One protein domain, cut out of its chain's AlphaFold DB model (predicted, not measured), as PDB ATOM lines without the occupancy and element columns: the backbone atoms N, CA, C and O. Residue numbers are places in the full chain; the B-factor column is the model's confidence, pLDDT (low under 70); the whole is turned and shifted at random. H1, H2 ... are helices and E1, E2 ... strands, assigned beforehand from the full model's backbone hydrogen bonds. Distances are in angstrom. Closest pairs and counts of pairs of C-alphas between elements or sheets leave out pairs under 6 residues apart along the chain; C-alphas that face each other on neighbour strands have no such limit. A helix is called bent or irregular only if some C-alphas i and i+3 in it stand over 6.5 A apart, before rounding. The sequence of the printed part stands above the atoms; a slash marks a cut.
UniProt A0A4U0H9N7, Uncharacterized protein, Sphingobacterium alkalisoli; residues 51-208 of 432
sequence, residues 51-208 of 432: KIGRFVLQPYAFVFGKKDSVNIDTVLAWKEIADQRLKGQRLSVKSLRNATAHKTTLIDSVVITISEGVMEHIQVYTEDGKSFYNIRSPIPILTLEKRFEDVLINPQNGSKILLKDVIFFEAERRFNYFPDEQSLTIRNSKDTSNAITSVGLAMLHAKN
ATOM      1  N   LYS A  51      45.073  46.817 -15.805       87.12
ATOM      2  CA  LYS A  51      43.886  46.159 -15.271       87.12
ATOM      3  C   LYS A  51      43.424  46.863 -13.988       87.12
ATOM      4  O   LYS A  51      44.193  47.002 -13.037       87.12
ATOM      5  N   ILE A  52      42.171  47.315 -13.975       88.12
ATOM      6  CA  ILE A  52      41.536  47.998 -12.834       88.12
ATOM      7  C   ILE A  52      40.803  46.985 -11.950       88.12
ATOM      8  O   ILE A  52      40.805  47.092 -10.725       88.12
ATOM      9  N   GLY A  53      40.177  45.993 -12.577       91.38
ATOM     10  CA  GLY A  53      39.361  44.993 -11.905       91.38
ATOM     11  C   GLY A  53      38.538  44.193 -12.900       91.38
ATOM     12  O   GLY A  53      38.825  44.194 -14.102       91.38
ATOM     13  N   ARG A  54      37.497  43.528 -12.409       93.81
ATOM     14  CA  ARG A  54      36.569  42.771 -13.250       93.81
ATOM     15  C   ARG A  54      35.129  42.930 -12.794       93.81
ATOM     16  O   ARG A  54      34.837  42.976 -11.603       93.81
ATOM     17  N   PHE A  55      34.234  42.986 -13.764       95.75
ATOM     18  CA  PHE A  55      32.808  42.859 -13.543       95.75
ATOM     19  C   PHE A  55      32.408  41.390 -13.486       95.75
ATOM     20  O   PHE A  55      32.872  40.587 -14.298       95.75
ATOM     21  N   VAL A  56      31.511  41.078 -12.558       96.56
ATOM     22  CA  VAL A  56      30.915  39.756 -12.376       96.56
ATOM     23  C   VAL A  56      29.408  39.881 -12.542       96.56
ATOM     24  O   VAL A  56      28.750  40.585 -11.771       96.56
ATOM     25  N   LEU A  57      28.869  39.212 -13.560       96.94
ATOM     26  CA  LEU A  57      27.437  39.144 -13.817       96.94
ATOM     27  C   LEU A  57      26.786  38.166 -12.841       96.94
ATOM     28  O   LEU A  57      27.254  37.047 -12.644       96.94
ATOM     29  N   GLN A  58      25.693  38.591 -12.228       95.75
ATOM     30  CA  GLN A  58      24.897  37.740 -11.364       95.75
ATOM     31  C   GLN A  58      23.976  36.840 -12.208       95.75
ATOM     32  O   GLN A  58      23.549  37.223 -13.302       95.75
ATOM     33  N   PRO A  59      23.657  35.631 -11.728       94.75
ATOM     34  CA  PRO A  59      22.860  34.680 -12.497       94.75
ATOM     35  C   PRO A  59      21.361  35.024 -12.573       94.75
ATOM     36  O   PRO A  59      20.682  34.658 -13.533       94.75
ATOM     37  N   TYR A  60      20.821  35.700 -11.559       95.38
ATOM     38  CA  TYR A  60      19.395  35.995 -11.440       95.38
ATOM     39  C   TYR A  60      19.158  37.277 -10.638       95.38
ATOM     40  O   TYR A  60      20.015  37.687  -9.860       95.38
ATOM     41  N   ALA A  61      17.968  37.865 -10.791       95.62
ATOM     42  CA  ALA A  61      17.528  39.024 -10.018       95.62
ATOM     43  C   ALA A  61      16.099  38.883  -9.487       95.62
ATOM     44  O   ALA A  61      15.243  38.251 -10.118       95.62
ATOM     45  N   PHE A  62      15.829  39.526  -8.348       95.31
ATOM     46  CA  PHE A  62      14.470  39.722  -7.850       95.31
ATOM     47  C   PHE A  62      13.783  40.857  -8.612       95.31
ATOM     48  O   PHE A  62      14.356  41.926  -8.822       95.31
ATOM     49  N   VAL A  63      12.541  40.616  -9.032       95.12
ATOM     50  CA  VAL A  63      11.738  41.556  -9.818       95.12
ATOM     51  C   VAL A  63      10.644  42.149  -8.946       95.12
ATOM     52  O   VAL A  63       9.722  41.454  -8.521       95.12
ATOM     53  N   PHE A  64      10.703  43.461  -8.774       95.06
ATOM     54  CA  PHE A  64       9.749  44.245  -8.004       95.06
ATOM     55  C   PHE A  64       8.730  44.911  -8.928       95.06
ATOM     56  O   PHE A  64       9.042  45.334 -10.049       95.06
ATOM     57  N   GLY A  65       7.492  45.018  -8.465       94.69
ATOM     58  CA  GLY A  65       6.449  45.797  -9.109       94.69
ATOM     59  C   GLY A  65       6.757  47.297  -9.115       94.69
ATOM     60  O   GLY A  65       7.597  47.812  -8.376       94.69
ATOM     61  N   LYS A  66       6.029  48.044  -9.951       93.00
ATOM     62  CA  LYS A  66       6.203  49.502 -10.081       93.00
ATOM     63  C   LYS A  66       5.993  50.248  -8.757       93.00
ATOM     64  O   LYS A  66       6.697  51.226  -8.494       93.00
ATOM     65  N   LYS A  67       5.028  49.798  -7.948       92.75
ATOM     66  CA  LYS A  67       4.635  50.423  -6.674       92.75
ATOM     67  C   LYS A  67       5.417  49.904  -5.467       92.75
ATOM     68  O   LYS A  67       5.322  50.509  -4.407       92.75
ATOM     69  N   ASP A  68       6.195  48.842  -5.633       89.81
ATOM     70  CA  ASP A  68       6.914  48.229  -4.525       89.81
ATOM     71  C   ASP A  68       8.047  49.159  -4.068       89.81
ATOM     72  O   ASP A  68       8.800  49.712  -4.890       89.81
ATOM     73  N   SER A  69       8.151  49.331  -2.750       86.06
ATOM     74  CA  SER A  69       9.328  49.886  -2.090       86.06
ATOM     75  C   SER A  69      10.384  48.794  -1.981       86.06
ATOM     76  O   SER A  69      10.094  47.702  -1.496       86.06
ATOM     77  N   VAL A  70      11.605  49.085  -2.419       81.62
ATOM     78  CA  VAL A  70      12.705  48.121  -2.387       81.62
ATOM     79  C   VAL A  70      13.625  48.480  -1.224       81.62
ATOM     80  O   VAL A  70      14.159  49.585  -1.199       81.62
ATOM     81  N   ASN A  71      13.779  47.569  -0.261       86.75
ATOM     82  CA  ASN A  71      14.722  47.690   0.855       86.75
ATOM     83  C   ASN A  71      15.840  46.657   0.663       86.75
ATOM     84  O   ASN A  71      15.556  45.460   0.575       86.75
ATOM     85  N   ILE A  72      17.095  47.107   0.601       84.44
ATOM     86  CA  ILE A  72      18.242  46.246   0.293       84.44
ATOM     87  C   ILE A  72      18.469  45.135   1.318       84.44
ATOM     88  O   ILE A  72      18.811  44.027   0.916       84.44
ATOM     89  N   ASP A  73      18.226  45.386   2.603       88.81
ATOM     90  CA  ASP A  73      18.425  44.398   3.667       88.81
ATOM     91  C   ASP A  73      17.433  43.245   3.519       88.81
ATOM     92  O   ASP A  73      17.772  42.074   3.681       88.81
ATOM     93  N   THR A  74      16.205  43.574   3.108       87.19
ATOM     94  CA  THR A  74      15.175  42.575   2.810       87.19
ATOM     95  C   THR A  74      15.561  41.732   1.596       87.19
ATOM     96  O   THR A  74      15.468  40.506   1.640       87.19
ATOM     97  N   VAL A  75      16.044  42.370   0.522       86.88
ATOM     98  CA  VAL A  75      16.499  41.643  -0.674       86.88
ATOM     99  C   VAL A  75      17.697  40.752  -0.357       86.88
ATOM    100  O   VAL A  75      17.768  39.626  -0.844       86.88
ATOM    101  N   LEU A  76      18.613  41.217   0.492       87.81
ATOM    102  CA  LEU A  76      19.766  40.438   0.926       87.81
ATOM    103  C   LEU A  76      19.370  39.181   1.689       87.81
ATOM    104  O   LEU A  76      19.865  38.104   1.362       87.81
ATOM    105  N   ALA A  77      18.440  39.302   2.636       90.19
ATOM    106  CA  ALA A  77      17.915  38.154   3.366       90.19
ATOM    107  C   ALA A  77      17.246  37.140   2.420       90.19
ATOM    108  O   ALA A  77      17.462  35.932   2.535       90.19
ATOM    109  N   TRP A  78      16.468  37.610   1.437       90.06
ATOM    110  CA  TRP A  78      15.849  36.726   0.441       90.06
ATOM    111  C   TRP A  78      16.875  36.030  -0.447       90.06
ATOM    112  O   TRP A  78      16.709  34.850  -0.760       90.06
ATOM    113  N   LYS A  79      17.929  36.748  -0.841       88.75
ATOM    114  CA  LYS A  79      19.015  36.211  -1.659       88.75
ATOM    115  C   LYS A  79      19.798  35.137  -0.912       88.75
ATOM    116  O   LYS A  79      20.015  34.068  -1.466       88.75
ATOM    117  N   GLU A  80      20.118  35.360   0.359       90.62
ATOM    118  CA  GLU A  80      20.794  34.361   1.189       90.62
ATOM    119  C   GLU A  80      19.975  33.064   1.310       90.62
ATOM    120  O   GLU A  80      20.501  31.972   1.097       90.62
ATOM    121  N   ILE A  81      18.665  33.171   1.565       90.38
ATOM    122  CA  ILE A  81      17.765  32.008   1.628       90.38
ATOM    123  C   ILE A  81      17.705  31.283   0.276       90.38
ATOM    124  O   ILE A  81      17.733  30.049   0.226       90.38
ATOM    125  N   ALA A  82      17.604  32.033  -0.825       89.56
ATOM    126  CA  ALA A  82      17.575  31.471  -2.170       89.56
ATOM    127  C   ALA A  82      18.876  30.718  -2.482       89.56
ATOM    128  O   ALA A  82      18.825  29.560  -2.896       89.56
ATOM    129  N   ASP A  83      20.028  31.332  -2.212       89.56
ATOM    130  CA  ASP A  83      21.348  30.756  -2.465       89.56
ATOM    131  C   ASP A  83      21.584  29.491  -1.625       89.56
ATOM    132  O   ASP A  83      22.093  28.493  -2.138       89.56
ATOM    133  N   GLN A  84      21.141  29.471  -0.361       91.56
ATOM    134  CA  GLN A  84      21.198  28.269   0.479       91.56
ATOM    135  C   GLN A  84      20.356  27.119  -0.092       91.56
ATOM    136  O   GLN A  84      20.816  25.977  -0.117       91.56
ATOM    137  N   ARG A  85      19.145  27.404  -0.590       91.62
ATOM    138  CA  ARG A  85      18.252  26.393  -1.195       91.62
ATOM    139  C   ARG A  85      18.741  25.894  -2.552       91.62
ATOM    140  O   ARG A  85      18.482  24.749  -2.914       91.62
ATOM    141  N   LEU A  86      19.429  26.753  -3.298       89.56
ATOM    142  CA  LEU A  86      19.988  26.441  -4.613       89.56
ATOM    143  C   LEU A  86      21.369  25.782  -4.522       89.56
ATOM    144  O   LEU A  86      21.879  25.305  -5.535       89.56
ATOM    145  N   LYS A  87      21.980  25.720  -3.332       90.00
ATOM    146  CA  LYS A  87      23.303  25.125  -3.133       90.00
ATOM    147  C   LYS A  87      23.325  23.672  -3.624       90.00
ATOM    148  O   LYS A  87      22.604  22.818  -3.119       90.00
ATOM    149  N   GLY A  88      24.170  23.399  -4.620       85.69
ATOM    150  CA  GLY A  88      24.303  22.077  -5.249       85.69
ATOM    151  C   GLY A  88      23.255  21.758  -6.326       85.69
ATOM    152  O   GLY A  88      23.325  20.692  -6.933       85.69
ATOM    153  N   GLN A  89      22.313  22.662  -6.604       86.69
ATOM    154  CA  GLN A  89      21.348  22.520  -7.695       86.69
ATOM    155  C   GLN A  89      21.824  23.253  -8.953       86.69
ATOM    156  O   GLN A  89      22.495  24.282  -8.885       86.69
ATOM    157  N   ARG A  90      21.419  22.756 -10.129       84.25
ATOM    158  CA  ARG A  90      21.573  23.514 -11.376       84.25
ATOM    159  C   ARG A  90      20.615  24.701 -11.374       84.25
ATOM    160  O   ARG A  90      19.420  24.558 -11.086       84.25
ATOM    161  N   LEU A  91      21.134  25.873 -11.715       84.62
ATOM    162  CA  LEU A  91      20.345  27.090 -11.727       84.62
ATOM    163  C   LEU A  91      19.525  27.172 -13.022       84.62
ATOM    164  O   LEU A  91      20.073  27.233 -14.119       84.62
ATOM    165  N   SER A  92      18.205  27.139 -12.874       84.81
ATOM    166  CA  SER A  92      17.215  27.157 -13.952       84.81
ATOM    167  C   SER A  92      15.990  27.950 -13.497       84.81
ATOM    168  O   SER A  92      15.774  28.139 -12.297       84.81
ATOM    169  N   VAL A  93      15.123  28.349 -14.433       82.12
ATOM    170  CA  VAL A  93      13.851  29.015 -14.093       82.12
ATOM    171  C   VAL A  93      13.028  28.171 -13.110       82.12
ATOM    172  O   VAL A  93      12.411  28.705 -12.190       82.12
ATOM    173  N   LYS A  94      13.028  26.842 -13.280       83.88
ATOM    174  CA  LYS A  94      12.266  25.917 -12.433       83.88
ATOM    175  C   LYS A  94      12.828  25.846 -11.011       83.88
ATOM    176  O   LYS A  94      12.050  25.924 -10.063       83.88
ATOM    177  N   SER A  95      14.150  25.731 -10.848       84.94
ATOM    178  CA  SER A  95      14.769  25.684  -9.515       84.94
ATOM    179  C   SER A  95      14.615  27.009  -8.765       84.94
ATOM    180  O   SER A  95      14.277  26.992  -7.585       84.94
ATOM    181  N   LEU A  96      14.718  28.154  -9.448       85.88
ATOM    182  CA  LEU A  96      14.482  29.473  -8.846       85.88
ATOM    183  C   LEU A  96      13.043  29.677  -8.363       85.88
ATOM    184  O   LEU A  96      12.831  30.170  -7.251       85.88
ATOM    185  N   ARG A  97      12.053  29.266  -9.168       85.00
ATOM    186  CA  ARG A  97      10.631  29.318  -8.777       85.00
ATOM    187  C   ARG A  97      10.337  28.464  -7.548       85.00
ATOM    188  O   ARG A  97       9.514  28.849  -6.733       85.00
ATOM    189  N   ASN A  98      11.014  27.328  -7.407       86.38
ATOM    190  CA  ASN A  98      10.854  26.462  -6.240       86.38
ATOM    191  C   ASN A  98      11.601  27.004  -5.010       86.38
ATOM    192  O   ASN A  98      11.164  26.797  -3.881       86.38
ATOM    193  N   ALA A  99      12.728  27.691  -5.215       83.38
ATOM    194  CA  ALA A  99      13.554  28.214  -4.133       83.38
ATOM    195  C   ALA A  99      12.986  29.496  -3.503       83.38
ATOM    196  O   ALA A  99      13.224  29.744  -2.318       83.38
ATOM    197  N   THR A 100      12.228  30.297  -4.261       84.62
ATOM    198  CA  THR A 100      11.821  31.654  -3.866       84.62
ATOM    199  C   THR A 100      10.305  31.854  -3.923       84.62
ATOM    200  O   THR A 100       9.656  31.486  -4.894       84.62
ATOM    201  N   ALA A 101       9.733  32.483  -2.891       85.88
ATOM    202  CA  ALA A 101       8.324  32.909  -2.891       85.88
ATOM    203  C   ALA A 101       8.098  34.214  -3.683       85.88
ATOM    204  O   ALA A 101       6.964  34.616  -3.937       85.88
ATOM    205  N   HIS A 102       9.186  34.890  -4.057       87.38
ATOM    206  CA  HIS A 102       9.175  36.175  -4.742       87.38
ATOM    207  C   HIS A 102       9.432  36.006  -6.235       87.38
ATOM    208  O   HIS A 102      10.050  35.042  -6.686       87.38
ATOM    209  N   LYS A 103       8.975  36.978  -7.025       92.06
ATOM    210  CA  LYS A 103       9.185  36.965  -8.468       92.06
ATOM    211  C   LYS A 103      10.673  37.137  -8.775       92.06
ATOM    212  O   LYS A 103      11.261  38.164  -8.449       92.06
ATOM    213  N   THR A 104      11.255  36.153  -9.445       93.25
ATOM    214  CA  THR A 104      12.649  36.158  -9.897       93.25
ATOM    215  C   THR A 104      12.724  36.052 -11.416       93.25
ATOM    216  O   THR A 104      11.769  35.633 -12.079       93.25
ATOM    217  N   THR A 105      13.852  36.470 -11.984       94.12
ATOM    218  CA  THR A 105      14.164  36.296 -13.405       94.12
ATOM    219  C   THR A 105      15.627  35.912 -13.592       94.12
ATOM    220  O   THR A 105      16.482  36.340 -12.814       94.12
ATOM    221  N   LEU A 106      15.908  35.099 -14.611       95.12
ATOM    222  CA  LEU A 106      17.270  34.753 -15.005       95.12
ATOM    223  C   LEU A 106      17.867  35.866 -15.858       95.12
ATOM    224  O   LEU A 106      17.224  36.369 -16.784       95.12
ATOM    225  N   ILE A 107      19.108  36.227 -15.548       96.75
ATOM    226  CA  ILE A 107      19.856  37.221 -16.308       96.75
ATOM    227  C   ILE A 107      20.603  36.501 -17.424       96.75
ATOM    228  O   ILE A 107      21.397  35.592 -17.181       96.75
ATOM    229  N   ASP A 108      20.354  36.924 -18.658       95.81
ATOM    230  CA  ASP A 108      21.080  36.443 -19.825       95.81
ATOM    231  C   ASP A 108      22.388  37.218 -19.995       95.81
ATOM    232  O   ASP A 108      23.482  36.645 -20.015       95.81
ATOM    233  N   SER A 109      22.274  38.542 -20.074       97.50
ATOM    234  CA  SER A 109      23.402  39.406 -20.380       97.50
ATOM    235  C   SER A 109      23.217  40.829 -19.866       97.50
ATOM    236  O   SER A 109      22.111  41.272 -19.562       97.50
ATOM    237  N   VAL A 110      24.323  41.562 -19.768       97.94
ATOM    238  CA  VAL A 110      24.332  42.992 -19.459       97.94
ATOM    239  C   VAL A 110      25.246  43.733 -20.426       97.94
ATOM    240  O   VAL A 110      26.355  43.288 -20.723       97.94
ATOM    241  N   VAL A 111      24.771  44.873 -20.914       97.38
ATOM    242  CA  VAL A 111      25.549  45.833 -21.695       97.38
ATOM    243  C   VAL A 111      25.822  47.046 -20.825       97.38
ATOM    244  O   VAL A 111      24.893  47.656 -20.296       97.38
ATOM    245  N   ILE A 112      27.094  47.404 -20.687       95.50
ATOM    246  CA  ILE A 112      27.553  48.510 -19.849       95.50
ATOM    247  C   ILE A 112      28.340  49.467 -20.726       95.50
ATOM    248  O   ILE A 112      29.314  49.070 -21.356       95.50
ATOM    249  N   THR A 113      27.942  50.733 -20.758       92.44
ATOM    250  CA  THR A 113      28.752  51.808 -21.335       92.44
ATOM    251  C   THR A 113      29.375  52.598 -20.205       92.44
ATOM    252  O   THR A 113      28.673  53.139 -19.347       92.44
ATOM    253  N   ILE A 114      30.699  52.624 -20.202       90.06
ATOM    254  CA  ILE A 114      31.524  53.281 -19.202       90.06
ATOM    255  C   ILE A 114      32.138  54.511 -19.846       90.06
ATOM    256  O   ILE A 114      32.562  54.455 -20.997       90.06
ATOM    257  N   SER A 115      32.196  55.598 -19.093       85.50
ATOM    258  CA  SER A 115      32.816  56.854 -19.491       85.50
ATOM    259  C   SER A 115      33.340  57.538 -18.241       85.50
ATOM    260  O   SER A 115      32.646  57.593 -17.227       85.50
ATOM    261  N   GLU A 116      34.591  57.994 -18.273       82.38
ATOM    262  CA  GLU A 116      35.228  58.722 -17.169       82.38
ATOM    263  C   GLU A 116      35.052  58.049 -15.778       82.38
ATOM    264  O   GLU A 116      34.828  58.712 -14.764       82.38
ATOM    265  N   GLY A 117      35.098  56.712 -15.710       87.06
ATOM    266  CA  GLY A 117      34.936  55.967 -14.451       87.06
ATOM    267  C   GLY A 117      33.518  55.823 -13.900       87.06
ATOM    268  O   GLY A 117      33.352  55.348 -12.771       87.06
ATOM    269  N   VAL A 118      32.497  56.197 -14.671       90.62
ATOM    270  CA  VAL A 118      31.090  55.960 -14.335       90.62
ATOM    271  C   VAL A 118      30.424  55.072 -15.382       90.62
ATOM    272  O   VAL A 118      30.741  55.136 -16.567       90.62
ATOM    273  N   MET A 119      29.484  54.235 -14.951       92.94
ATOM    274  CA  MET A 119      28.584  53.503 -15.838       92.94
ATOM    275  C   MET A 119      27.439  54.435 -16.241       92.94
ATOM    276  O   MET A 119      26.532  54.690 -15.449       92.94
ATOM    277  N   GLU A 120      27.495  54.981 -17.455       90.81
ATOM    278  CA  GLU A 120      26.477  55.894 -17.993       90.81
ATOM    279  C   GLU A 120      25.216  55.147 -18.439       90.81
ATOM    280  O   GLU A 120      24.086  55.625 -18.267       90.81
ATOM    281  N   HIS A 121      25.413  53.953 -18.998       92.38
ATOM    282  CA  HIS A 121      24.349  53.094 -19.489       92.38
ATOM    283  C   HIS A 121      24.576  51.659 -19.029       92.38
ATOM    284  O   HIS A 121      25.659  51.110 -19.206       92.38
ATOM    285  N   ILE A 122      23.542  51.063 -18.461       95.50
ATOM    286  CA  ILE A 122      23.450  49.675 -18.043       95.50
ATOM    287  C   ILE A 122      22.135  49.181 -18.613       95.50
ATOM    288  O   ILE A 122      21.083  49.734 -18.291       95.50
ATOM    289  N   GLN A 123      22.205  48.150 -19.442       97.25
ATOM    290  CA  GLN A 123      21.049  47.477 -20.005       97.25
ATOM    291  C   GLN A 123      21.161  45.991 -19.720       97.25
ATOM    292  O   GLN A 123      22.079  45.326 -20.189       97.25
ATOM    293  N   VAL A 124      20.217  45.483 -18.941       98.00
ATOM    294  CA  VAL A 124      20.144  44.075 -18.553       98.00
ATOM    295  C   VAL A 124      19.134  43.389 -19.444       98.00
ATOM    296  O   VAL A 124      18.016  43.882 -19.565       98.00
ATOM    297  N   TYR A 125      19.513  42.258 -20.020       97.94
ATOM    298  CA  TYR A 125      18.640  41.365 -20.764       97.94
ATOM    299  C   TYR A 125      18.372  40.120 -19.930       97.94
ATOM    300  O   TYR A 125      19.290  39.509 -19.374       97.94
ATOM    301  N   THR A 126      17.105  39.748 -19.835       96.56
ATOM    302  CA  THR A 126      16.662  38.561 -19.105       96.56
ATOM    303  C   THR A 126      16.180  37.487 -20.069       96.56
ATOM    304  O   THR A 126      15.817  37.772 -21.210       96.56
ATOM    305  N   GLU A 127      16.153  36.238 -19.613       91.56
ATOM    306  CA  GLU A 127      15.746  35.109 -20.463       91.56
ATOM    307  C   GLU A 127      14.302  35.191 -20.953       91.56
ATOM    308  O   GLU A 127      13.975  34.693 -22.025       91.56
ATOM    309  N   ASP A 128      13.434  35.845 -20.186       91.69
ATOM    310  CA  ASP A 128      12.040  36.073 -20.555       91.69
ATOM    311  C   ASP A 128      11.854  37.248 -21.536       91.69
ATOM    312  O   ASP A 128      10.733  37.725 -21.719       91.69
ATOM    313  N   GLY A 129      12.941  37.731 -22.150       94.31
ATOM    314  CA  GLY A 129      12.932  38.767 -23.185       94.31
ATOM    315  C   GLY A 129      12.720  40.188 -22.661       94.31
ATOM    316  O   GLY A 129      12.483  41.103 -23.450       94.31
ATOM    317  N   LYS A 130      12.779  40.405 -21.343       96.75
ATOM    318  CA  LYS A 130      12.640  41.740 -20.748       96.75
ATOM    319  C   LYS A 130      13.979  42.465 -20.710       96.75
ATOM    320  O   LYS A 130      15.052  41.862 -20.733       96.75
ATOM    321  N   SER A 131      13.896  43.790 -20.602       97.56
ATOM    322  CA  SER A 131      15.072  44.633 -20.421       97.56
ATOM    323  C   SER A 131      14.896  45.645 -19.301       97.56
ATOM    324  O   SER A 131      13.816  46.218 -19.140       97.56
ATOM    325  N   PHE A 132      15.970  45.879 -18.552       97.50
ATOM    326  CA  PHE A 132      16.019  46.834 -17.445       97.50
ATOM    327  C   PHE A 132      17.184  47.801 -17.634       97.50
ATOM    328  O   PHE A 132      18.262  47.387 -18.055       97.50
ATOM    329  N   TYR A 133      16.967  49.077 -17.306       96.06
ATOM    330  CA  TYR A 133      17.913  50.154 -17.603       96.06
ATOM    331  C   TYR A 133      18.205  51.018 -16.383       96.06
ATOM    332  O   TYR A 133      17.291  51.320 -15.608       96.06
ATOM    333  N   ASN A 134      19.434  51.526 -16.254       92.69
ATOM    334  CA  ASN A 134      19.676  52.675 -15.383       92.69
ATOM    335  C   ASN A 134      19.112  53.920 -16.094       92.69
ATOM    336  O   ASN A 134      19.578  54.316 -17.157       92.69
ATOM    337  N   ILE A 135      18.051  54.530 -15.574       84.38
ATOM    338  CA  ILE A 135      17.438  55.702 -16.237       84.38
ATOM    339  C   ILE A 135      17.898  57.004 -15.578       84.38
ATOM    340  O   ILE A 135      18.090  58.013 -16.253       84.38
ATOM    341  N   ARG A 136      18.100  56.976 -14.258       81.81
ATOM    342  CA  ARG A 136      18.139  58.180 -13.419       81.81
ATOM    343  C   ARG A 136      19.527  58.685 -13.054       81.81
ATOM    344  O   ARG A 136      19.646  59.837 -12.663       81.81
ATOM    345  N   SER A 137      20.551  57.841 -13.117       86.19
ATOM    346  CA  SER A 137      21.866  58.206 -12.601       86.19
ATOM    347  C   SER A 137      22.976  57.404 -13.274       86.19
ATOM    348  O   SER A 137      22.803  56.196 -13.489       86.19
ATOM    349  N   PRO A 138      24.112  58.044 -13.596       91.19
ATOM    350  CA  PRO A 138      25.346  57.327 -13.844       91.19
ATOM    351  C   PRO A 138      25.836  56.717 -12.526       91.19
ATOM    352  O   PRO A 138      25.630  57.284 -11.450       91.19
ATOM    353  N   ILE A 139      26.481  55.557 -12.598       92.12
ATOM    354  CA  ILE A 139      26.874  54.812 -11.396       92.12
ATOM    355  C   ILE A 139      28.399  54.747 -11.309       92.12
ATOM    356  O   ILE A 139      29.026  54.139 -12.181       92.12
ATOM    357  N   PRO A 140      29.029  55.362 -10.294       91.00
ATOM    358  CA  PRO A 140      30.480  55.361 -10.176       91.00
ATOM    359  C   PRO A 140      31.005  53.960  -9.871       91.00
ATOM    360  O   PRO A 140      30.573  53.327  -8.909       91.00
ATOM    361  N   ILE A 141      31.967  53.490 -10.666       90.62
ATOM    362  CA  ILE A 141      32.479  52.113 -10.570       90.62
ATOM    363  C   ILE A 141      33.204  51.891  -9.238       90.62
ATOM    364  O   ILE A 141      32.988  50.886  -8.566       90.62
ATOM    365  N   LEU A 142      34.022  52.860  -8.817       84.12
ATOM    366  CA  LEU A 142      34.830  52.761  -7.594       84.12
ATOM    367  C   LEU A 142      33.995  52.702  -6.309       84.12
ATOM    368  O   LEU A 142      34.479  52.234  -5.283       84.12
ATOM    369  N   THR A 143      32.754  53.184  -6.347       85.62
ATOM    370  CA  THR A 143      31.833  53.165  -5.204       85.62
ATOM    371  C   THR A 143      30.570  52.376  -5.522       85.62
ATOM    372  O   THR A 143      29.520  52.661  -4.946       85.62
ATOM    373  N   LEU A 144      30.658  51.408  -6.441       89.44
ATOM    374  CA  LEU A 144      29.518  50.616  -6.898       89.44
ATOM    375  C   LEU A 144      28.774  49.958  -5.728       89.44
ATOM    376  O   LEU A 144      27.548  49.964  -5.690       89.44
ATOM    377  N   GLU A 145      29.518  49.474  -4.733       86.94
ATOM    378  CA  GLU A 145      28.970  48.827  -3.538       86.94
ATOM    379  C   GLU A 145      28.054  49.742  -2.717       86.94
ATOM    380  O   GLU A 145      27.046  49.294  -2.177       86.94
ATOM    381  N   LYS A 146      28.346  51.049  -2.688       87.88
ATOM    382  CA  LYS A 146      27.504  52.058  -2.021       87.88
ATOM    383  C   LYS A 146      26.244  52.402  -2.821       87.88
ATOM    384  O   LYS A 146      25.430  53.197  -2.369       87.88
ATOM    385  N   ARG A 147      26.116  51.863  -4.035       88.50
ATOM    386  CA  ARG A 147      25.044  52.135  -5.004       88.50
ATOM    387  C   ARG A 147      24.242  50.888  -5.342       88.50
ATOM    388  O   ARG A 147      23.492  50.866  -6.306       88.50
ATOM    389  N   PHE A 148      24.368  49.843  -4.536       90.00
ATOM    390  CA  PHE A 148      23.625  48.601  -4.704       90.00
ATOM    391  C   PHE A 148      22.107  48.739  -4.553       90.00
ATOM    392  O   PHE A 148      21.376  47.895  -5.071       90.00
ATOM    393  N   GLU A 149      21.644  49.810  -3.910       88.88
ATOM    394  CA  GLU A 149      20.226  50.171  -3.810       88.88
ATOM    395  C   GLU A 149      19.676  50.834  -5.081       88.88
ATOM    396  O   GLU A 149      18.464  51.021  -5.207       88.88
ATOM    397  N   ASP A 150      20.539  51.197  -6.036       90.69
ATOM    398  CA  ASP A 150      20.092  51.783  -7.292       90.69
ATOM    399  C   ASP A 150      19.202  50.790  -8.055       90.69
ATOM    400  O   ASP A 150      19.499  49.597  -8.186       90.69
ATOM    401  N   VAL A 151      18.101  51.312  -8.595       92.19
ATOM    402  CA  VAL A 151      17.101  50.526  -9.318       92.19
ATOM    403  C   VAL A 151      17.308  50.619 -10.825       92.19
ATOM    404  O   VAL A 151      17.455  51.705 -11.394       92.19
ATOM    405  N   LEU A 152      17.232  49.472 -11.495       94.56
ATOM    406  CA  LEU A 152      17.123  49.386 -12.946       94.56
ATOM    407  C   LEU A 152      15.659  49.148 -13.309       94.56
ATOM    408  O   LEU A 152      14.999  48.291 -12.726       94.56
ATOM    409  N   ILE A 153      15.138  49.925 -14.255       95.62
ATOM    410  CA  ILE A 153      13.700  49.997 -14.542       95.62
ATOM    411  C   ILE A 153      13.422  49.408 -15.921       95.62
ATOM    412  O   ILE A 153      14.098  49.746 -16.893       95.62
ATOM    413  N   ASN A 154      12.396  48.565 -16.016       96.69
ATOM    414  CA  ASN A 154      11.828  48.145 -17.288       96.69
ATOM    415  C   ASN A 154      10.858  49.230 -17.800       96.69
ATOM    416  O   ASN A 154       9.859  49.513 -17.133       96.69
ATOM    417  N   PRO A 155      11.103  49.836 -18.975       94.69
ATOM    418  CA  PRO A 155      10.298  50.947 -19.477       94.69
ATOM    419  C   PRO A 155       8.877  50.535 -19.882       94.69
ATOM    420  O   PRO A 155       7.984  51.376 -19.868       94.69
ATOM    421  N   GLN A 156       8.641  49.262 -20.212       95.06
ATOM    422  CA  GLN A 156       7.345  48.784 -20.701       95.06
ATOM    423  C   GLN A 156       6.299  48.692 -19.585       95.06
ATOM    424  O   GLN A 156       5.127  48.970 -19.806       95.06
ATOM    425  N   ASN A 157       6.705  48.289 -18.376       95.44
ATOM    426  CA  ASN A 157       5.775  48.029 -17.269       95.44
ATOM    427  C   ASN A 157       6.169  48.693 -15.939       95.44
ATOM    428  O   ASN A 157       5.432  48.603 -14.956       95.44
ATOM    429  N   GLY A 158       7.324  49.360 -15.880       95.19
ATOM    430  CA  GLY A 158       7.840  50.006 -14.676       95.19
ATOM    431  C   GLY A 158       8.293  49.046 -13.574       95.19
ATOM    432  O   GLY A 158       8.530  49.509 -12.458       95.19
ATOM    433  N   SER A 159       8.395  47.739 -13.849       96.06
ATOM    434  CA  SER A 159       9.020  46.789 -12.922       96.06
ATOM    435  C   SER A 159      10.502  47.104 -12.742       96.06
ATOM    436  O   SER A 159      11.125  47.743 -13.595       96.06
ATOM    437  N   LYS A 160      11.052  46.692 -11.601       95.56
ATOM    438  CA  LYS A 160      12.382  47.100 -11.150       95.56
ATOM    439  C   LYS A 160      13.202  45.888 -10.735       95.56
ATOM    440  O   LYS A 160      12.643  44.917 -10.233       95.56
ATOM    441  N   ILE A 161      14.513  45.990 -10.891       95.38
ATOM    442  CA  ILE A 161      15.506  45.098 -10.284       95.38
ATOM    443  C   ILE A 161      16.572  45.956  -9.598       95.38
ATOM    444  O   ILE A 161      16.775  47.109  -9.991       95.38
ATOM    445  N   LEU A 162      17.242  45.424  -8.578       94.12
ATOM    446  CA  LEU A 162      18.368  46.113  -7.944       94.12
ATOM    447  C   LEU A 162      19.648  45.918  -8.746       94.12
ATOM    448  O   LEU A 162      19.903  44.837  -9.274       94.12
ATOM    449  N   LEU A 163      20.501  46.939  -8.769       93.81
ATOM    450  CA  LEU A 163      21.821  46.848  -9.386       93.81
ATOM    451  C   LEU A 163      22.672  45.721  -8.780       93.81
ATOM    452  O   LEU A 163      23.359  45.010  -9.513       93.81
ATOM    453  N   LYS A 164      22.589  45.531  -7.456       93.12
ATOM    454  CA  LYS A 164      23.298  44.464  -6.727       93.12
ATOM    455  C   LYS A 164      22.999  43.063  -7.250       93.12
ATOM    456  O   LYS A 164      23.857  42.185  -7.221       93.12
ATOM    457  N   ASP A 165      21.767  42.855  -7.701       93.94
ATOM    458  CA  ASP A 165      21.308  41.577  -8.233       93.94
ATOM    459  C   ASP A 165      21.749  41.345  -9.671       93.94
ATOM    460  O   ASP A 165      21.517  40.274 -10.213       93.94
ATOM    461  N   VAL A 166      22.386  42.331 -10.293       95.75
ATOM    462  CA  VAL A 166      22.812  42.261 -11.684       95.75
ATOM    463  C   VAL A 166      24.312  42.147 -11.773       95.75
ATOM    464  O   VAL A 166      24.820  41.290 -12.491       95.75
ATOM    465  N   ILE A 167      25.039  43.016 -11.078       95.44
ATOM    466  CA  ILE A 167      26.470  43.137 -11.302       95.44
ATOM    467  C   ILE A 167      27.234  43.500 -10.041       95.44
ATOM    468  O   ILE A 167      26.806  44.314  -9.225       95.44
ATOM    469  N   PHE A 168      28.415  42.906  -9.936       93.38
ATOM    470  CA  PHE A 168      29.415  43.212  -8.931       93.38
ATOM    471  C   PHE A 168      30.719  43.641  -9.614       93.38
ATOM    472  O   PHE A 168      31.007  43.195 -10.726       93.38
ATOM    473  N   PHE A 169      31.502  44.508  -8.971       93.00
ATOM    474  CA  PHE A 169      32.815  44.913  -9.469       93.00
ATOM    475  C   PHE A 169      33.889  44.563  -8.447       93.00
ATOM    476  O   PHE A 169      33.943  45.134  -7.360       93.00
ATOM    477  N   GLU A 170      34.771  43.649  -8.826       92.06
ATOM    478  CA  GLU A 170      35.940  43.274  -8.043       92.06
ATOM    479  C   GLU A 170      37.099  44.192  -8.415       92.06
ATOM    480  O   GLU A 170      37.764  44.006  -9.437       92.06
ATOM    481  N   ALA A 171      37.319  45.216  -7.590       88.62
ATOM    482  CA  ALA A 171      38.425  46.144  -7.770       88.62
ATOM    483  C   ALA A 171      39.761  45.481  -7.402       88.62
ATOM    484  O   ALA A 171      39.998  45.149  -6.240       88.62
ATOM    485  N   GLU A 172      40.665  45.368  -8.373       85.31
ATOM    486  CA  GLU A 172      42.051  44.932  -8.150       85.31
ATOM    487  C   GLU A 172      42.970  46.119  -7.854       85.31
ATOM    488  O   GLU A 172      43.945  46.001  -7.114       85.31
ATOM    489  N   ARG A 173      42.632  47.297  -8.390       77.69
ATOM    490  CA  ARG A 173      43.302  48.564  -8.094       77.69
ATOM    491  C   ARG A 173      42.261  49.578  -7.638       77.69
ATOM    492  O   ARG A 173      41.396  49.985  -8.404       77.69
ATOM    493  N   ARG A 174      42.341  49.987  -6.368       61.84
ATOM    494  CA  ARG A 174      41.317  50.837  -5.733       61.84
ATOM    495  C   ARG A 174      41.499  52.340  -5.965       61.84
ATOM    496  O   ARG A 174      40.559  53.093  -5.746       61.84
ATOM    497  N   PHE A 175      42.671  52.789  -6.419       59.50
ATOM    498  CA  PHE A 175      42.982  54.215  -6.530       59.50
ATOM    499  C   PHE A 175      43.823  54.499  -7.778       59.50
ATOM    500  O   PHE A 175      44.768  53.760  -8.052       59.50
ATOM    501  N   ASN A 176      43.512  55.607  -8.467       63.06
ATOM    502  CA  ASN A 176      44.316  56.279  -9.507       63.06
ATOM    503  C   ASN A 176      44.126  55.885 -10.982       63.06
ATOM    504  O   ASN A 176      44.831  56.445 -11.817       63.06
ATOM    505  N   TYR A 177      43.197  54.993 -11.324       70.00
ATOM    506  CA  TYR A 177      42.968  54.598 -12.719       70.00
ATOM    507  C   TYR A 177      41.489  54.717 -13.068       70.00
ATOM    508  O   TYR A 177      40.653  54.052 -12.455       70.00
ATOM    509  N   PHE A 178      41.172  55.561 -14.051       74.44
ATOM    510  CA  PHE A 178      39.836  55.630 -14.624       74.44
ATOM    511  C   PHE A 178      39.820  54.854 -15.941       74.44
ATOM    512  O   PHE A 178      40.732  55.021 -16.751       74.44
ATOM    513  N   PRO A 179      38.825  53.980 -16.150       77.19
ATOM    514  CA  PRO A 179      38.644  53.331 -17.435       77.19
ATOM    515  C   PRO A 179      38.343  54.368 -18.515       77.19
ATOM    516  O   PRO A 179      37.558  55.297 -18.292       77.19
ATOM    517  N   ASP A 180      38.918  54.149 -19.694       71.38
ATOM    518  CA  ASP A 180      38.524  54.847 -20.913       71.38
ATOM    519  C   ASP A 180      37.061  54.551 -21.255       71.38
ATOM    520  O   ASP A 180      36.466  53.575 -20.771       71.38
ATOM    521  N   GLU A 181      36.508  55.376 -22.144       79.75
ATOM    522  CA  GLU A 181      35.202  55.125 -22.735       79.75
ATOM    523  C   GLU A 181      35.167  53.745 -23.406       79.75
ATOM    524  O   GLU A 181      35.843  53.506 -24.409       79.75
ATOM    525  N   GLN A 182      34.362  52.833 -22.865       86.12
ATOM    526  CA  GLN A 182      34.254  51.464 -23.364       86.12
ATOM    527  C   GLN A 182      32.835  50.927 -23.215       86.12
ATOM    528  O   GLN A 182      32.107  51.293 -22.291       86.12
ATOM    529  N   SER A 183      32.450  50.046 -24.135       90.69
ATOM    530  CA  SER A 183      31.196  49.305 -24.068       90.69
ATOM    531  C   SER A 183      31.507  47.833 -23.840       90.69
ATOM    532  O   SER A 183      32.201  47.209 -24.640       90.69
ATOM    533  N   LEU A 184      31.026  47.295 -22.726       94.00
ATOM    534  CA  LEU A 184      31.220  45.909 -22.328       94.00
ATOM    535  C   LEU A 184      29.904  45.163 -22.492       94.00
ATOM    536  O   LEU A 184      28.864  45.632 -22.034       94.00
ATOM    537  N   THR A 185      29.956  43.988 -23.112       96.88
ATOM    538  CA  THR A 185      28.842  43.036 -23.120       96.88
ATOM    539  C   THR A 185      29.265  41.810 -22.331       96.88
ATOM    540  O   THR A 185      30.213  41.129 -22.711       96.88
ATOM    541  N   ILE A 186      28.567  41.533 -21.234       97.06
ATOM    542  CA  ILE A 186      28.841  40.406 -20.340       97.06
ATOM    543  C   ILE A 186      27.675  39.430 -20.456       97.06
ATOM    544  O   ILE A 186      26.523  39.858 -20.398       97.06
ATOM    545  N   ARG A 187      27.949  38.134 -20.634       97.00
ATOM    546  CA  ARG A 187      26.914  37.101 -20.806       97.00
ATOM    547  C   ARG A 187      27.162  35.914 -19.888       97.00
ATOM    548  O   ARG A 187      28.309  35.497 -19.734       97.00
ATOM    549  N   ASN A 188      26.097  35.367 -19.311       95.75
ATOM    550  CA  ASN A 188      26.159  34.094 -18.599       95.75
ATOM    551  C   ASN A 188      26.244  32.944 -19.613       95.75
ATOM    552  O   ASN A 188      25.572  32.972 -20.644       95.75
ATOM    553  N   SER A 189      27.069  31.935 -19.327       93.44
ATOM    554  CA  SER A 189      27.155  30.739 -20.174       93.44
ATOM    555  C   SER A 189      26.069  29.747 -19.787       93.44
ATOM    556  O   SER A 189      25.736  29.614 -18.606       93.44
ATOM    557  N   LYS A 190      25.510  29.061 -20.786       89.25
ATOM    558  CA  LYS A 190      24.374  28.150 -20.618       89.25
ATOM    559  C   LYS A 190      24.632  26.823 -21.310       89.25
ATOM    560  O   LYS A 190      25.352  26.772 -22.307       89.25
ATOM    561  N   ASP A 191      24.044  25.761 -20.774       88.25
ATOM    562  CA  ASP A 191      23.981  24.468 -21.452       88.25
ATOM    563  C   ASP A 191      22.769  24.380 -22.400       88.25
ATOM    564  O   ASP A 191      21.972  25.309 -22.530       88.25
ATOM    565  N   THR A 192      22.609  23.231 -23.058       87.00
ATOM    566  CA  THR A 192      21.483  22.948 -23.966       87.00
ATOM    567  C   THR A 192      20.119  22.941 -23.272       87.00
ATOM    568  O   THR A 192      19.096  22.953 -23.950       87.00
ATOM    569  N   SER A 193      20.079  22.908 -21.936       82.50
ATOM    570  CA  SER A 193      18.854  22.979 -21.134       82.50
ATOM    571  C   SER A 193      18.538  24.395 -20.638       82.50
ATOM    572  O   SER A 193      17.632  24.565 -19.820       82.50
ATOM    573  N   ASN A 194      19.267  25.407 -21.130       82.00
ATOM    574  CA  ASN A 194      19.239  26.795 -20.658       82.00
ATOM    575  C   ASN A 194      19.599  26.955 -19.170       82.00
ATOM    576  O   ASN A 194      19.301  27.984 -18.567       82.00
ATOM    577  N   ALA A 195      20.248  25.965 -18.553       85.62
ATOM    578  CA  ALA A 195      20.764  26.124 -17.201       85.62
ATOM    579  C   ALA A 195      22.079  26.910 -17.244       85.62
ATOM    580  O   ALA A 195      22.921  26.671 -18.113       85.62
ATOM    581  N   ILE A 196      22.272  27.833 -16.299       87.25
ATOM    582  CA  ILE A 196      23.513  28.613 -16.213       87.25
ATOM    583  C   ILE A 196      24.650  27.697 -15.748       87.25
ATOM    584  O   ILE A 196      24.582  27.116 -14.664       87.25
ATOM    585  N   THR A 197      25.700  27.587 -16.563       88.00
ATOM    586  CA  THR A 197      26.898  26.776 -16.286       88.00
ATOM    587  C   THR A 197      28.034  27.600 -15.692       88.00
ATOM    588  O   THR A 197      28.772  27.100 -14.846       88.00
ATOM    589  N   SER A 198      28.163  28.869 -16.088       89.88
ATOM    590  CA  SER A 198      29.121  29.803 -15.497       89.88
ATOM    591  C   SER A 198      28.623  31.244 -15.565       89.88
ATOM    592  O   SER A 198      27.963  31.655 -16.523       89.88
ATOM    593  N   VAL A 199      28.987  32.027 -14.551       93.75
ATOM    594  CA  VAL A 199      28.718  33.467 -14.523       93.75
ATOM    595  C   VAL A 199      29.595  34.207 -15.529       93.75
ATOM    596  O   VAL A 199      30.753  33.847 -15.753       93.75
ATOM    597  N   GLY A 200      29.035  35.241 -16.148       94.88
ATOM    598  CA  GLY A 200      29.762  36.098 -17.075       94.88
ATOM    599  C   GLY A 200      30.780  36.986 -16.363       94.88
ATOM    600  O   GLY A 200      30.484  37.574 -15.322       94.88
ATOM    601  N   LEU A 201      31.969  37.124 -16.951       96.62
ATOM    602  CA  LEU A 201      33.048  37.975 -16.447       96.62
ATOM    603  C   LEU A 201      33.518  38.930 -17.545       96.62
ATOM    604  O   LEU A 201      33.650  38.526 -18.699       96.62
ATOM    605  N   ALA A 202      33.815  40.178 -17.186       95.25
ATOM    606  CA  ALA A 202      34.480  41.115 -18.090       95.25
ATOM    607  C   ALA A 202      35.556  41.914 -17.366       95.25
ATOM    608  O   ALA A 202      35.332  42.478 -16.295       95.25
ATOM    609  N   MET A 203      36.734  41.960 -17.974       92.31
ATOM    610  CA  MET A 203      37.901  42.637 -17.425       92.31
ATOM    611  C   MET A 203      37.830  44.116 -17.769       92.31
ATOM    612  O   MET A 203      37.542  44.481 -18.908       92.31
ATOM    613  N   LEU A 204      38.097  44.963 -16.780       89.88
ATOM    614  CA  LEU A 204      38.116  46.404 -16.958       89.88
ATOM    615  C   LEU A 204      39.559  46.897 -16.991       89.88
ATOM    616  O   LEU A 204      40.316  46.702 -16.035       89.88
ATOM    617  N   HIS A 205      39.912  47.577 -18.076       86.25
ATOM    618  CA  HIS A 205      41.233  48.155 -18.281       86.25
ATOM    619  C   HIS A 205      41.151  49.687 -18.326       86.25
ATOM    620  O   HIS A 205      40.211  50.258 -18.884       86.25
ATOM    621  N   ALA A 206      42.142  50.346 -17.729       81.38
ATOM    622  CA  ALA A 206      42.461  51.754 -17.934       81.38
ATOM    623  C   ALA A 206      43.581  51.845 -18.962       81.38
ATOM    624  O   ALA A 206      44.539  51.072 -18.882       81.38
ATOM    625  N   LYS A 207      43.502  52.806 -19.884       74.12
ATOM    626  CA  LYS A 207      44.673  53.167 -20.680       74.12
ATOM    627  C   LYS A 207      45.534  54.124 -19.865       74.12
ATOM    628  O   LYS A 207      45.069  55.167 -19.413       74.12
ATOM    629  N   ASN A 208      46.798  53.764 -19.708       66.38
ATOM    630  CA  ASN A 208      47.804  54.561 -19.009       66.38
ATOM    631  C   ASN A 208      48.558  55.509 -19.948       66.38
ATOM    632  O   ASN A 208      49.572  56.086 -19.561       66.38
TER     633      ASN A 208
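What this domain is: This is residues 51 to 208 of the 432 residues of an uncharacterized protein of Sphingobacterium alkalisoli (UniProt A0A4U0H9N7). Two twisted sheets make a sandwich: the strands E2, E3, E4, E5 and E9 form one sheet, and E8, E1 and E11 form the other, with the short hairpin E6 and E7 next to E5 and E2. H1 and H2 meet at one end of the sandwich, and H3 packs on the smaller sheet at E8. The 158 printed residues hold three named helices and eleven named strands, in the order E1 E2 H1 H2 E3 E4 E5 H3 E6 E7 E8 E9 E10 E11. The larger sheet is branched and its neighbour pairs are antiparallel; the smaller, in the order E8 E1 E11, is antiparallel too, and the class is mixed, helices and strands. The whole is compact, with a radius of gyration of the C-alphas of 15.5 A and spans of 48 by 35 by 27 A.

How they stand to each other: E1, residues 51 to 57, is the inner strand between the edge strands E8, residues 167 to 171, and E11, residues 201 to 207. N 56 and O 168 are 2.8 A apart, and N 55 and O 202 are 2.8 A apart, both within hydrogen-bond range. E1 runs on at 67 degrees into E2, residues 60 to 62, in the other sheet. There E3, residues 104 to 115, has E2 and E9, residues 182 to 187, on one side and E4, residues 118 to 126, on the other side. N 61 and O 105 of E2 and E3 are 2.9 A apart, N 112 and O 184 of E3 and E9 2.8 A, and N 111 and O 123 of E3 and E4 2.8 A. E3, E4 and E5, residues 131 to 133, form a meander, each strand the antiparallel neighbour of the one before; N 124 and O 132 are 2.9 A apart. The two sheets face each other as a sandwich, the facing parts 10.5 A centre to centre and their best planes 11 degrees apart. H1, residues 72 to 86, only grazes the larger sheet with residues 75 to 79. With residues 82 to 86 alone it touches H2, residues 93 to 99, about perpendicular at 76 degrees; the closest C-alphas are those of Ala 82 and Ala 99, 5.5 A. H2 only grazes the same sheet. H3, residues 141 to 147, lies over E8 at a height over the sheet of 8.2 A. E6, residues 151 to 153, and E7, residues 160 to 162, form a hairpin, with N 152 and O 161 2.8 A apart; the closest C-alphas of E5 and E6, Tyr 133 and Leu 152, are 4.8 A apart. E10, residues 196 to 198, pairs with no named strand. In H1 and H2 every O i to N i+4 pair is within hydrogen-bond range; in H3 0 of 3 are, against 3 of 4 O i to N i+3 pairs.

Where its parts are: E1 begins at C-alpha 51, (43.886, 46.159, -15.271), and is 17.9 A long. H1 measures 20.5 A and H2 10.0 A. E3, 30.4 A, begins at C-alpha 104, (12.649, 36.158, -9.897), and bends by 68 degrees at residue 108. E4, 23.1 A, bends by 54 degrees at residue 121. H3 is irregular: C-alphas 142 and 145 are 8.1 A apart. E8 is 12.8 A long, E9 16.3 A and E11 19.6 A; E11 ends at C-alpha 207, (44.673, 53.167, -20.680).

The domain as a whole: The C-alphas farthest apart, those of Asn 98 and Asn 208, are 48.1 A apart. The printed part has no cut and no long link. The mean pLDDT of the printed part is 89.6, and residues 174 to 176 and 208 are under 70.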